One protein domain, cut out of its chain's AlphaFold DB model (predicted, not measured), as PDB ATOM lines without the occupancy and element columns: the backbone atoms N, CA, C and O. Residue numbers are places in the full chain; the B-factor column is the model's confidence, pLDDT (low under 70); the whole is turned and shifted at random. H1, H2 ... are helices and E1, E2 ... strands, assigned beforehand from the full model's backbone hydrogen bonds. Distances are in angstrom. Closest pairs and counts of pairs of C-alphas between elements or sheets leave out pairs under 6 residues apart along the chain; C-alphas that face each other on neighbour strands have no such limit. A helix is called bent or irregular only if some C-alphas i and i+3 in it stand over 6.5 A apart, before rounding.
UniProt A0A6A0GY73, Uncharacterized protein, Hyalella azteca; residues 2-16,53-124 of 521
ATOM      1  N   GLN A   2     122.497 114.703  66.615       58.78
ATOM      2  CA  GLN A   2     122.702 115.867  67.502       58.78
ATOM      3  C   GLN A   2     121.517 116.851  67.565       58.78
ATOM      4  O   GLN A   2     121.458 117.660  68.475       58.78
ATOM      5  N   VAL A   3     120.556 116.770  66.638       66.50
ATOM      6  CA  VAL A   3     119.447 117.741  66.517       66.50
ATOM      7  C   VAL A   3     118.375 117.577  67.606       66.50
ATOM      8  O   VAL A   3     117.733 118.548  67.981       66.50
ATOM      9  N   VAL A   4     118.194 116.367  68.153       76.50
ATOM     10  CA  VAL A   4     117.157 116.079  69.171       76.50
ATOM     11  C   VAL A   4     117.681 116.278  70.601       76.50
ATOM     12  O   VAL A   4     116.900 116.482  71.526       76.50
ATOM     13  N   SER A   5     119.006 116.271  70.791       81.00
ATOM     14  CA  SER A   5     119.630 116.452  72.109       81.00
ATOM     15  C   SER A   5     119.286 117.802  72.757       81.00
ATOM     16  O   SER A   5     118.925 117.777  73.929       81.00
ATOM     17  N   PRO A   6     119.314 118.949  72.042       83.88
ATOM     18  CA  PRO A   6     118.924 120.241  72.606       83.88
ATOM     19  C   PRO A   6     117.473 120.269  73.093       83.88
ATOM     20  O   PRO A   6     117.191 120.818  74.155       83.88
ATOM     21  N   LEU A   7     116.562 119.631  72.345       83.69
ATOM     22  CA  LEU A   7     115.151 119.499  72.718       83.69
ATOM     23  C   LEU A   7     115.002 118.686  74.010       83.69
ATOM     24  O   LEU A   7     114.314 119.111  74.930       83.69
ATOM     25  N   CYS A   8     115.699 117.553  74.108       86.12
ATOM     26  CA  CYS A   8     115.693 116.712  75.305       86.12
ATOM     27  C   CYS A   8     116.203 117.469  76.542       86.12
ATOM     28  O   CYS A   8     115.553 117.449  77.585       86.12
ATOM     29  N   THR A   9     117.323 118.188  76.415       85.94
ATOM     30  CA  THR A   9     117.903 118.974  77.516       85.94
ATOM     31  C   THR A   9     117.045 120.178  77.901       85.94
ATOM     32  O   THR A   9     116.973 120.519  79.079       85.94
ATOM     33  N   ALA A  10     116.372 120.818  76.937       84.25
ATOM     34  CA  ALA A  10     115.468 121.936  77.203       84.25
ATOM     35  C   ALA A  10     114.233 121.477  77.992       84.25
ATOM     36  O   ALA A  10     113.915 122.065  79.022       84.25
ATOM     37  N   ILE A  11     113.607 120.371  77.570       85.94
ATOM     38  CA  ILE A  11     112.476 119.747  78.275       85.94
ATOM     39  C   ILE A  11     112.884 119.334  79.695       85.94
ATOM     40  O   ILE A  11     112.172 119.610  80.654       85.94
ATOM     41  N   GLU A  12     114.047 118.704  79.854       87.69
ATOM     42  CA  GLU A  12     114.567 118.295  81.162       87.69
ATOM     43  C   GLU A  12     114.821 119.489  82.100       87.69
ATOM     44  O   GLU A  12     114.501 119.431  83.288       87.69
ATOM     45  N   THR A  13     115.381 120.579  81.571       85.06
ATOM     46  CA  THR A  13     115.652 121.806  82.338       85.06
ATOM     47  C   THR A  13     114.351 122.466  82.781       85.06
ATOM     48  O   THR A  13     114.210 122.815  83.951       85.06
ATOM     49  N   GLU A  14     113.371 122.557  81.883       83.81
ATOM     50  CA  GLU A  14     112.051 123.113  82.179       83.81
ATOM     51  C   GLU A  14     111.292 122.280  83.225       83.81
ATOM     52  O   GLU A  14     110.648 122.841  84.112       83.81
ATOM     53  N   LEU A  15     111.408 120.944  83.192       85.00
ATOM     54  CA  LEU A  15     110.842 120.078  84.235       85.00
ATOM     55  C   LEU A  15     111.454 120.365  85.603       85.00
ATOM     56  O   LEU A  15     110.714 120.496  86.577       85.00
ATOM     57  N   ARG A  16     112.782 120.510  85.677       84.69
ATOM     58  CA  ARG A  16     113.467 120.845  86.934       84.69
ATOM     59  C   ARG A  16     113.029 122.198  87.472       84.69
ATOM     60  O   ARG A  16     112.681 122.292  88.648       84.69
ATOM     61  N   ASP A  53     107.680 126.218  75.006       76.00
ATOM     62  CA  ASP A  53     106.604 125.254  74.785       76.00
ATOM     63  C   ASP A  53     107.110 124.097  73.904       76.00
ATOM     64  O   ASP A  53     107.346 124.292  72.706       76.00
ATOM     65  N   PRO A  54     107.308 122.886  74.459       80.38
ATOM     66  CA  PRO A  54     107.730 121.729  73.681       80.38
ATOM     67  C   PRO A  54     106.589 121.069  72.895       80.38
ATOM     68  O   PRO A  54     106.872 120.229  72.037       80.38
ATOM     69  N   MET A  55     105.319 121.419  73.143       81.88
ATOM     70  CA  MET A  55     104.161 120.761  72.520       81.88
ATOM     71  C   MET A  55     104.193 120.733  70.984       81.88
ATOM     72  O   MET A  55     103.923 119.669  70.418       81.88
ATOM     73  N   PRO A  56     104.593 121.810  70.275       82.75
ATOM     74  CA  PRO A  56     104.694 121.791  68.817       82.75
ATOM     75  C   PRO A  56     105.648 120.720  68.277       82.75
ATOM     76  O   PRO A  56     105.434 120.224  67.177       82.75
ATOM     77  N   PHE A  57     106.678 120.338  69.041       82.62
ATOM     78  CA  PHE A  57     107.634 119.296  68.653       82.62
ATOM     79  C   PHE A  57     107.181 117.895  69.072       82.62
ATOM     80  O   PHE A  57     107.463 116.921  68.374       82.62
ATOM     81  N   LEU A  58     106.480 117.786  70.204       83.62
ATOM     82  CA  LEU A  58     105.991 116.517  70.752       83.62
ATOM     83  C   LEU A  58     104.754 115.982  70.015       83.62
ATOM     84  O   LEU A  58     104.540 114.772  69.991       83.62
ATOM     85  N   CYS A  59     103.972 116.863  69.389       83.81
ATOM     86  CA  CYS A  59     102.799 116.502  68.587       83.81
ATOM     87  C   CYS A  59     103.128 116.151  67.125       83.81
ATOM     88  O   CYS A  59     102.215 115.837  66.358       83.81
ATOM     89  N   LEU A  60     104.399 116.215  66.709       84.38
ATOM     90  CA  LEU A  60     104.779 115.889  65.335       84.38
ATOM     91  C   LEU A  60     104.593 114.389  65.053       84.38
ATOM     92  O   LEU A  60     105.015 113.555  65.859       84.38
ATOM     93  N   PRO A  61     104.018 114.024  63.891       80.31
ATOM     94  CA  PRO A  61     103.970 112.634  63.467       80.31
ATOM     95  C   PRO A  61     105.392 112.099  63.214       80.31
ATOM     96  O   PRO A  61     106.324 112.886  63.017       80.31
ATOM     97  N   PRO A  62     105.579 110.766  63.183       84.12
ATOM     98  CA  PRO A  62     106.886 110.165  62.950       84.12
ATOM     99  C   PRO A  62     107.529 110.697  61.663       84.12
ATOM    100  O   PRO A  62     106.979 110.567  60.569       84.12
ATOM    101  N   LEU A  63     108.704 111.307  61.797       84.56
ATOM    102  CA  LEU A  63     109.412 111.937  60.691       84.56
ATOM    103  C   LEU A  63     110.236 110.886  59.953       84.56
ATOM    104  O   LEU A  63     111.031 110.174  60.566       84.56
ATOM    105  N   ASN A  64     110.088 110.802  58.634       80.88
ATOM    106  CA  ASN A  64     110.956 109.969  57.812       80.88
ATOM    107  C   ASN A  64     112.170 110.787  57.359       80.88
ATOM    108  O   ASN A  64     112.069 111.632  56.469       80.88
ATOM    109  N   CYS A  65     113.325 110.540  57.970       77.31
ATOM    110  CA  CYS A  65     114.584 111.171  57.599       77.31
ATOM    111  C   CYS A  65     115.538 110.112  57.048       77.31
ATOM    112  O   CYS A  65     115.990 109.240  57.791       77.31
ATOM    113  N   LEU A  66     115.875 110.202  55.756       78.81
ATOM    114  CA  LEU A  66     116.861 109.330  55.095       78.81
ATOM    115  C   LEU A  66     116.576 107.825  55.303       78.81
ATOM    116  O   LEU A  66     117.483 107.043  55.579       78.81
ATOM    117  N   GLY A  67     115.299 107.428  55.223       79.62
ATOM    118  CA  GLY A  67     114.862 106.034  55.375       79.62
ATOM    119  C   GLY A  67     114.735 105.549  56.822       79.62
ATOM    120  O   GLY A  67     114.482 104.368  57.045       79.62
ATOM    121  N   ARG A  68     114.899 106.432  57.816       78.19
ATOM    122  CA  ARG A  68     114.653 106.133  59.232       78.19
ATOM    123  C   ARG A  68     113.437 106.901  59.728       78.19
ATOM    124  O   ARG A  68     113.377 108.120  59.595       78.19
ATOM    125  N   ILE A  69     112.512 106.179  60.349       83.06
ATOM    126  CA  ILE A  69     111.351 106.756  61.024       83.06
ATOM    127  C   ILE A  69     111.795 107.204  62.419       83.06
ATOM    128  O   ILE A  69     112.296 106.401  63.207       83.06
ATOM    129  N   ILE A  70     111.658 108.494  62.710       82.75
ATOM    130  CA  ILE A  70     112.030 109.108  63.983       82.75
ATOM    131  C   ILE A  70     110.764 109.649  64.637       82.75
ATOM    132  O   ILE A  70     110.173 110.616  64.161       82.75
ATOM    133  N   ASN A  71     110.381 109.052  65.759       85.88
ATOM    134  CA  ASN A  71     109.376 109.609  66.651       85.88
ATOM    135  C   ASN A  71     110.074 110.476  67.711       85.88
ATOM    136  O   ASN A  71     110.867 109.979  68.516       85.88
ATOM    137  N   LEU A  72     109.821 111.786  67.675       84.69
ATOM    138  CA  LEU A  72     110.435 112.739  68.603       84.69
ATOM    139  C   LEU A  72     109.929 112.542  70.032       84.69
ATOM    140  O   LEU A  72     110.736 112.576  70.959       84.69
ATOM    141  N   LYS A  73     108.630 112.268  70.202       86.75
ATOM    142  CA  LYS A  73     108.021 112.014  71.510       86.75
ATOM    143  C   LYS A  73     108.666 110.807  72.191       86.75
ATOM    144  O   LYS A  73     109.188 110.934  73.292       86.75
ATOM    145  N   GLU A  74     108.726 109.680  71.490       86.19
ATOM    146  CA  GLU A  74     109.321 108.439  72.002       86.19
ATOM    147  C   GLU A  74     110.808 108.618  72.354       86.19
ATOM    148  O   GLU A  74     111.296 108.115  73.366       86.19
ATOM    149  N   ARG A  75     111.545 109.398  71.553       86.56
ATOM    150  CA  ARG A  75     112.956 109.691  71.825       86.56
ATOM    151  C   ARG A  75     113.143 110.523  73.095       86.56
ATOM    152  O   ARG A  75     114.082 110.255  73.846       86.56
ATOM    153  N   VAL A  76     112.281 111.515  73.321       88.44
ATOM    154  CA  VAL A  76     112.277 112.331  74.546       88.44
ATOM    155  C   VAL A  76     111.902 111.470  75.754       88.44
ATOM    156  O   VAL A  76     112.584 111.537  76.776       88.44
ATOM    157  N   GLU A  77     110.886 110.612  75.630       89.94
ATOM    158  CA  GLU A  77     110.475 109.679  76.690       89.94
ATOM    159  C   GLU A  77     111.611 108.726  77.078       89.94
ATOM    160  O   GLU A  77     111.898 108.550  78.265       89.94
ATOM    161  N   GLN A  78     112.312 108.161  76.092       89.38
ATOM    162  CA  GLN A  78     113.450 107.272  76.317       89.38
ATOM    163  C   GLN A  78     114.628 108.000  76.982       89.38
ATOM    164  O   GLN A  78     115.235 107.463  77.912       89.38
ATOM    165  N   TYR A  79     114.944 109.218  76.532       90.31
ATOM    166  CA  TYR A  79     116.003 110.037  77.123       90.31
ATOM    167  C   TYR A  79     115.706 110.348  78.594       90.31
ATOM    168  O   TYR A  79     116.512 110.024  79.462       90.31
ATOM    169  N   LEU A  80     114.531 110.915  78.881       88.69
ATOM    170  CA  LEU A  80     114.143 111.293  80.240       88.69
ATOM    171  C   LEU A  80     114.060 110.070  81.161       88.69
ATOM    172  O   LEU A  80     114.553 110.128  82.284       88.69
ATOM    173  N   SER A  81     113.526 108.942  80.677       88.44
ATOM    174  CA  SER A  81     113.465 107.693  81.448       88.44
ATOM    175  C   SER A  81     114.863 107.182  81.820       88.44
ATOM    176  O   SER A  81     115.120 106.868  82.982       88.44
ATOM    177  N   SER A  82     115.796 107.155  80.861       87.44
ATOM    178  CA  SER A  82     117.180 106.733  81.108       87.44
ATOM    179  C   SER A  82     117.906 107.679  82.067       87.44
ATOM    180  O   SER A  82     118.618 107.225  82.966       87.44
ATOM    181  N   THR A  83     117.729 108.989  81.896       86.38
ATOM    182  CA  THR A  83     118.371 110.011  82.730       86.38
ATOM    183  C   THR A  83     117.838 109.974  84.157       86.38
ATOM    184  O   THR A  83     118.621 109.953  85.103       86.38
ATOM    185  N   PHE A  84     116.518 109.898  84.343       85.56
ATOM    186  CA  PHE A  84     115.916 109.810  85.674       85.56
ATOM    187  C   PHE A  84     116.300 108.516  86.380       85.56
ATOM    188  O   PHE A  84     116.598 108.550  87.573       85.56
ATOM    189  N   TYR A  85     116.363 107.385  85.674       83.62
ATOM    190  CA  TYR A  85     116.866 106.142  86.254       83.62
ATOM    191  C   TYR A  85     118.323 106.286  86.714       83.62
ATOM    192  O   TYR A  85     118.619 106.044  87.883       83.62
ATOM    193  N   ALA A  86     119.219 106.769  85.845       83.31
ATOM    194  CA  ALA A  86     120.633 106.956  86.175       83.31
ATOM    195  C   ALA A  86     120.842 107.920  87.357       83.31
ATOM    196  O   ALA A  86     121.610 107.621  88.270       83.31
ATOM    197  N   LEU A  87     120.118 109.043  87.391       80.50
ATOM    198  CA  LEU A  87     120.175 110.001  88.499       80.50
ATOM    199  C   LEU A  87     119.665 109.403  89.809       80.50
ATOM    200  O   LEU A  87     120.240 109.673  90.861       80.50
ATOM    201  N   THR A  88     118.620 108.577  89.753       75.62
ATOM    202  CA  THR A  88     118.098 107.902  90.946       75.62
ATOM    203  C   THR A  88     119.079 106.836  91.447       75.62
ATOM    204  O   THR A  88     119.250 106.691  92.651       75.62
ATOM    205  N   VAL A  89     119.780 106.126  90.555       75.81
ATOM    206  CA  VAL A  89     120.833 105.163  90.934       75.81
ATOM    207  C   VAL A  89     122.012 105.862  91.621       75.81
ATOM    208  O   VAL A  89     122.518 105.362  92.623       75.81
ATOM    209  N   VAL A  90     122.449 107.015  91.106       78.44
ATOM    210  CA  VAL A  90     123.582 107.778  91.666       78.44
ATOM    211  C   VAL A  90     123.206 108.476  92.976       78.44
ATOM    212  O   VAL A  90     124.004 108.523  93.910       78.44
ATOM    213  N   ALA A  91     121.992 109.017  93.052       73.81
ATOM    214  CA  ALA A  91     121.490 109.770  94.192       73.81
ATOM    215  C   ALA A  91     120.072 109.292  94.554       73.81
ATOM    216  O   ALA A  91     119.087 109.920  94.155       73.81
ATOM    217  N   PRO A  92     119.944 108.210  95.345       66.81
ATOM    218  CA  PRO A  92     118.642 107.605  95.632       66.81
ATOM    219  C   PRO A  92     117.666 108.543  96.352       66.81
ATOM    220  O   PRO A  92     116.464 108.474  96.123       66.81
ATOM    221  N   HIS A  93     118.167 109.501  97.135       66.50
ATOM    222  CA  HIS A  93     117.345 110.523  97.792       66.50
ATOM    223  C   HIS A  93     116.573 111.431  96.813       66.50
ATOM    224  O   HIS A  93     115.546 111.990  97.191       66.50
ATOM    225  N   ASN A  94     117.006 111.544  95.551       70.62
ATOM    226  CA  ASN A  94     116.322 112.329  94.516       70.62
ATOM    227  C   ASN A  94     115.159 111.574  93.850       70.62
ATOM    228  O   ASN A  94     114.525 112.104  92.936       70.62
ATOM    229  N   CYS A  95     114.848 110.347  94.289       71.50
ATOM    230  CA  CYS A  95     113.758 109.555  93.717       71.50
ATOM    231  C   CYS A  95     112.407 110.276  93.777       71.50
ATOM    232  O   CYS A  95     111.610 110.158  92.847       71.50
ATOM    233  N   HIS A  96     112.162 111.043  94.844       73.38
ATOM    234  CA  HIS A  96     110.926 111.798  95.016       73.38
ATOM    235  C   HIS A  96     110.809 112.898  93.960       73.38
ATOM    236  O   HIS A  96     109.851 112.907  93.196       73.38
ATOM    237  N   SER A  97     111.831 113.746  93.832       76.31
ATOM    238  CA  SER A  97     111.868 114.821  92.835       76.31
ATOM    239  C   SER A  97     111.808 114.290  91.399       76.31
ATOM    240  O   SER A  97     111.132 114.866  90.553       76.31
ATOM    241  N   ASN A  98     112.444 113.147  91.115       79.56
ATOM    242  CA  ASN A  98     112.330 112.476  89.815       79.56
ATOM    243  C   ASN A  98     110.912 111.944  89.551       79.56
ATOM    244  O   ASN A  98     110.441 111.973  88.414       79.56
ATOM    245  N   THR A  99     110.209 111.502  90.596       78.38
ATOM    246  CA  THR A  99     108.808 111.075  90.499       78.38
ATOM    247  C   THR A  99     107.877 112.268  90.280       78.38
ATOM    248  O   THR A  99     106.986 112.193  89.437       78.38
ATOM    249  N   GLU A 100     108.114 113.394  90.953       80.50
ATOM    250  CA  GLU A 100     107.380 114.645  90.725       80.50
ATOM    251  C   GLU A 100     107.589 115.180  89.308       80.50
ATOM    252  O   GLU A 100     106.613 115.453  88.611       80.50
ATOM    253  N   MET A 101     108.840 115.255  88.835       85.69
ATOM    254  CA  MET A 101     109.150 115.663  87.459       85.69
ATOM    255  C   MET A 101     108.445 114.773  86.434       85.69
ATOM    256  O   MET A 101     107.952 115.271  85.424       85.69
ATOM    257  N   ARG A 102     108.342 113.465  86.698       85.69
ATOM    258  CA  ARG A 102     107.566 112.552  85.851       85.69
ATOM    259  C   ARG A 102     106.079 112.890  85.851       85.69
ATOM    260  O   ARG A 102     105.476 112.932  84.782       85.69
ATOM    261  N   THR A 103     105.486 113.120  87.019       83.56
ATOM    262  CA  THR A 103     104.067 113.487  87.128       83.56
ATOM    263  C   THR A 103     103.783 114.795  86.388       83.56
ATOM    264  O   THR A 103     102.821 114.869  85.627       83.56
ATOM    265  N   VAL A 104     104.664 115.790  86.525       85.44
ATOM    266  CA  VAL A 104     104.573 117.066  85.802       85.44
ATOM    267  C   VAL A 104     104.708 116.861  84.290       85.44
ATOM    268  O   VAL A 104     103.924 117.430  83.536       85.44
ATOM    269  N   ALA A 105     105.643 116.023  83.830       87.50
ATOM    270  CA  ALA A 105     105.818 115.716  82.408       87.50
ATOM    271  C   ALA A 105     104.576 115.049  81.793       87.50
ATOM    272  O   ALA A 105     104.183 115.374  80.668       87.50
ATOM    273  N   LEU A 106     103.933 114.151  82.545       87.50
ATOM    274  CA  LEU A 106     102.690 113.508  82.133       87.50
ATOM    275  C   LEU A 106     101.529 114.511  82.084       87.50
ATOM    276  O   LEU A 106     100.808 114.554  81.092       87.50
ATOM    277  N   GLN A 107     101.367 115.332  83.123       84.06
ATOM    278  CA  GLN A 107     100.262 116.292  83.219       84.06
ATOM    279  C   GLN A 107     100.381 117.452  82.225       84.06
ATOM    280  O   GLN A 107      99.378 117.850  81.641       84.06
ATOM    281  N   LYS A 108     101.588 117.999  82.025       82.56
ATOM    282  CA  LYS A 108     101.806 119.152  81.138       82.56
ATOM    283  C   LYS A 108     101.886 118.764  79.663       82.56
ATOM    284  O   LYS A 108     101.364 119.497  78.830       82.56
ATOM    285  N   TRP A 109     102.542 117.647  79.335       86.00
ATOM    286  CA  TRP A 109     102.900 117.317  77.947       86.00
ATOM    287  C   TRP A 109     102.519 115.900  77.502       86.00
ATOM    288  O   TRP A 109     102.814 115.506  76.374       86.00
ATOM    289  N   GLY A 110     101.875 115.104  78.362       84.06
ATOM    290  CA  GLY A 110     101.451 113.744  78.016       84.06
ATOM    291  C   GLY A 110     102.611 112.787  77.716       84.06
ATOM    292  O   GLY A 110     102.431 111.851  76.928       84.06
ATOM    293  N   LEU A 111     103.796 113.039  78.288       87.56
ATOM    294  CA  LEU A 111     104.973 112.173  78.167       87.56
ATOM    295  C   LEU A 111     104.856 110.989  79.133       87.56
ATOM    296  O   LEU A 111     104.772 111.176  80.349       87.56
ATOM    297  N   MET A 112     104.881 109.768  78.604       84.62
ATOM    298  CA  MET A 112     104.821 108.544  79.403       84.62
ATOM    299  C   MET A 112     106.232 108.032  79.691       84.62
ATOM    300  O   MET A 112     106.816 107.275  78.921       84.62
ATOM    301  N   LEU A 113     106.797 108.462  80.818       85.56
ATOM    302  CA  LEU A 113     108.117 108.003  81.259       85.56
ATOM    303  C   LEU A 113     108.012 106.669  82.003       85.56
ATOM    304  O   LEU A 113     107.055 106.439  82.748       85.56
ATOM    305  N   GLN A 114     109.025 105.813  81.850       81.06
ATOM    306  CA  GLN A 114     109.105 104.570  82.613       81.06
ATOM    307  C   GLN A 114     109.291 104.846  84.107       81.06
ATOM    308  O   GLN A 114     109.901 105.835  84.521       81.06
ATOM    309  N   ASP A 115     108.751 103.949  84.930       68.19
ATOM    310  CA  ASP A 115     108.871 104.067  86.373       68.19
ATOM    311  C   ASP A 115     110.264 103.624  86.830       68.19
ATOM    312  O   ASP A 115     110.603 102.444  86.753       68.19
ATOM    313  N   SER A 116     111.068 104.564  87.331       63.19
ATOM    314  CA  SER A 116     112.382 104.313  87.933       63.19
ATOM    315  C   SER A 116     112.258 103.656  89.314       63.19
ATOM    316  O   SER A 116     112.896 104.109  90.266       63.19
ATOM    317  N   ARG A 117     111.415 102.619  89.455       58.28
ATOM    318  CA  ARG A 117     111.234 101.880  90.712       58.28
ATOM    319  C   ARG A 117     112.518 101.147  91.055       58.28
ATOM    320  O   ARG A 117     112.685  99.968  90.756       58.28
ATOM    321  N   LEU A 118     113.427 101.854  91.710       58.06
ATOM    322  CA  LEU A 118     114.437 101.208  92.518       58.06
ATOM    323  C   LEU A 118     113.726 100.415  93.620       58.06
ATOM    324  O   LEU A 118     112.694 100.869  94.128       58.06
ATOM    325  N   PRO A 119     114.258  99.245  94.014       55.75
ATOM    326  CA  PRO A 119     113.746  98.537  95.171       55.75
ATOM    327  C   PRO A 119     113.655  99.502  96.364       55.75
ATOM    328  O   PRO A 119     114.631 100.213  96.631       55.75
ATOM    329  N   PRO A 120     112.532  99.528  97.102       52.53
ATOM    330  CA  PRO A 120     112.313 100.455  98.219       52.53
ATOM    331  C   PRO A 120     113.406 100.382  99.301       52.53
ATOM    332  O   PRO A 120     113.608 101.335 100.047       52.53
ATOM    333  N   HIS A 121     114.172  99.286  99.336       48.81
ATOM    334  CA  HIS A 121     115.339  99.091 100.197       48.81
ATOM    335  C   HIS A 121     116.557  99.975  99.861       48.81
ATOM    336  O   HIS A 121     117.474 100.058 100.669       48.81
ATOM    337  N   THR A 122     116.612 100.606  98.682       47.19
ATOM    338  CA  THR A 122     117.802 101.355  98.213       47.19
ATOM    339  C   THR A 122     117.663 102.877  98.255       47.19
ATOM    340  O   THR A 122     118.663 103.583  98.148       47.19
ATOM    341  N   THR A 123     116.448 103.406  98.427       48.56
ATOM    342  CA  THR A 123     116.150 104.842  98.276       48.56
ATOM    343  C   THR A 123     116.344 105.665  99.545       48.56
ATOM    344  O   THR A 123     116.719 106.834  99.466       48.56
ATOM    345  N   HIS A 124     116.172 105.058 100.720       53.16
ATOM    346  CA  HIS A 124     116.474 105.688 102.003       53.16
ATOM    347  C   HIS A 124     117.554 104.894 102.730       53.16
ATOM    348  O   HIS A 124     117.321 103.783 103.190       53.16
TER     349      HIS A 124
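Overview. This is residues 2 to 16 and 53 to 124 of the 521 residues of an uncharacterized protein of Hyalella azteca (UniProt A0A6A0GY73). A long helical hairpin, H3 and H4, touches near its link, and H1 crosses one side of both helices. At the opposite end, before H3, a small strand hairpin, E1 and E2, sticks out, with short H2 near H3's first residues; residues 110 to 124 fold back toward the H3-H4 link. The 87 printed residues hold H1, H2, E1, E2, H3 and H4 in that order, mostly helix, the two strands antiparallel. The whole is only just compact, close to loose, with a radius of gyration of the C-alphas of 14.0 A, and elongated, spanning 46 by 24 by 18 A.

Along the chain. H1, residues 5 to 16, begins at C-alpha 5 (119.630, 116.452, 72.109) and is 16.6 A long. H2 is residues 55 to 58, E1 63 to 65 and E2 68 to 70. H3, residues 72 to 90, is 27.0 A long. H4, residues 92 to 109, is 25.6 A long and ends at C-alpha 109 (102.900, 117.317, 77.947); it is irregular, with C-alphas 93 and 96 7.1 A apart.

Arrangement. H3 is the hub. Its residues 84 to 88 touch residues 94 to 98 of H4, closest C-alphas Thr 88 and Cys 95 at 5.4 A, at a shallow tilt of 17 degrees, opposite ways. H1 touches H3 with residues 7 to 12 alone, closest C-alphas Cys 8 and Val 76 at 5.6 A, at a steep tilt of 58 degrees. In E1 and E2, N 63 and O 70 are 2.9 A apart, within hydrogen-bond range. Every O i to N i+4 pair is within range in H1 and H3, 12 of 14 in H4; H2 is too short for one.

Size, cuts and confidence. Residues 17 to 52 are not printed, and C-alphas 16 and 53 are 14.6 A apart across the cut. No link printed whole is long. The pLDDT is under 70 at residues 2 to 3, 92 to 93 and 115 to 124.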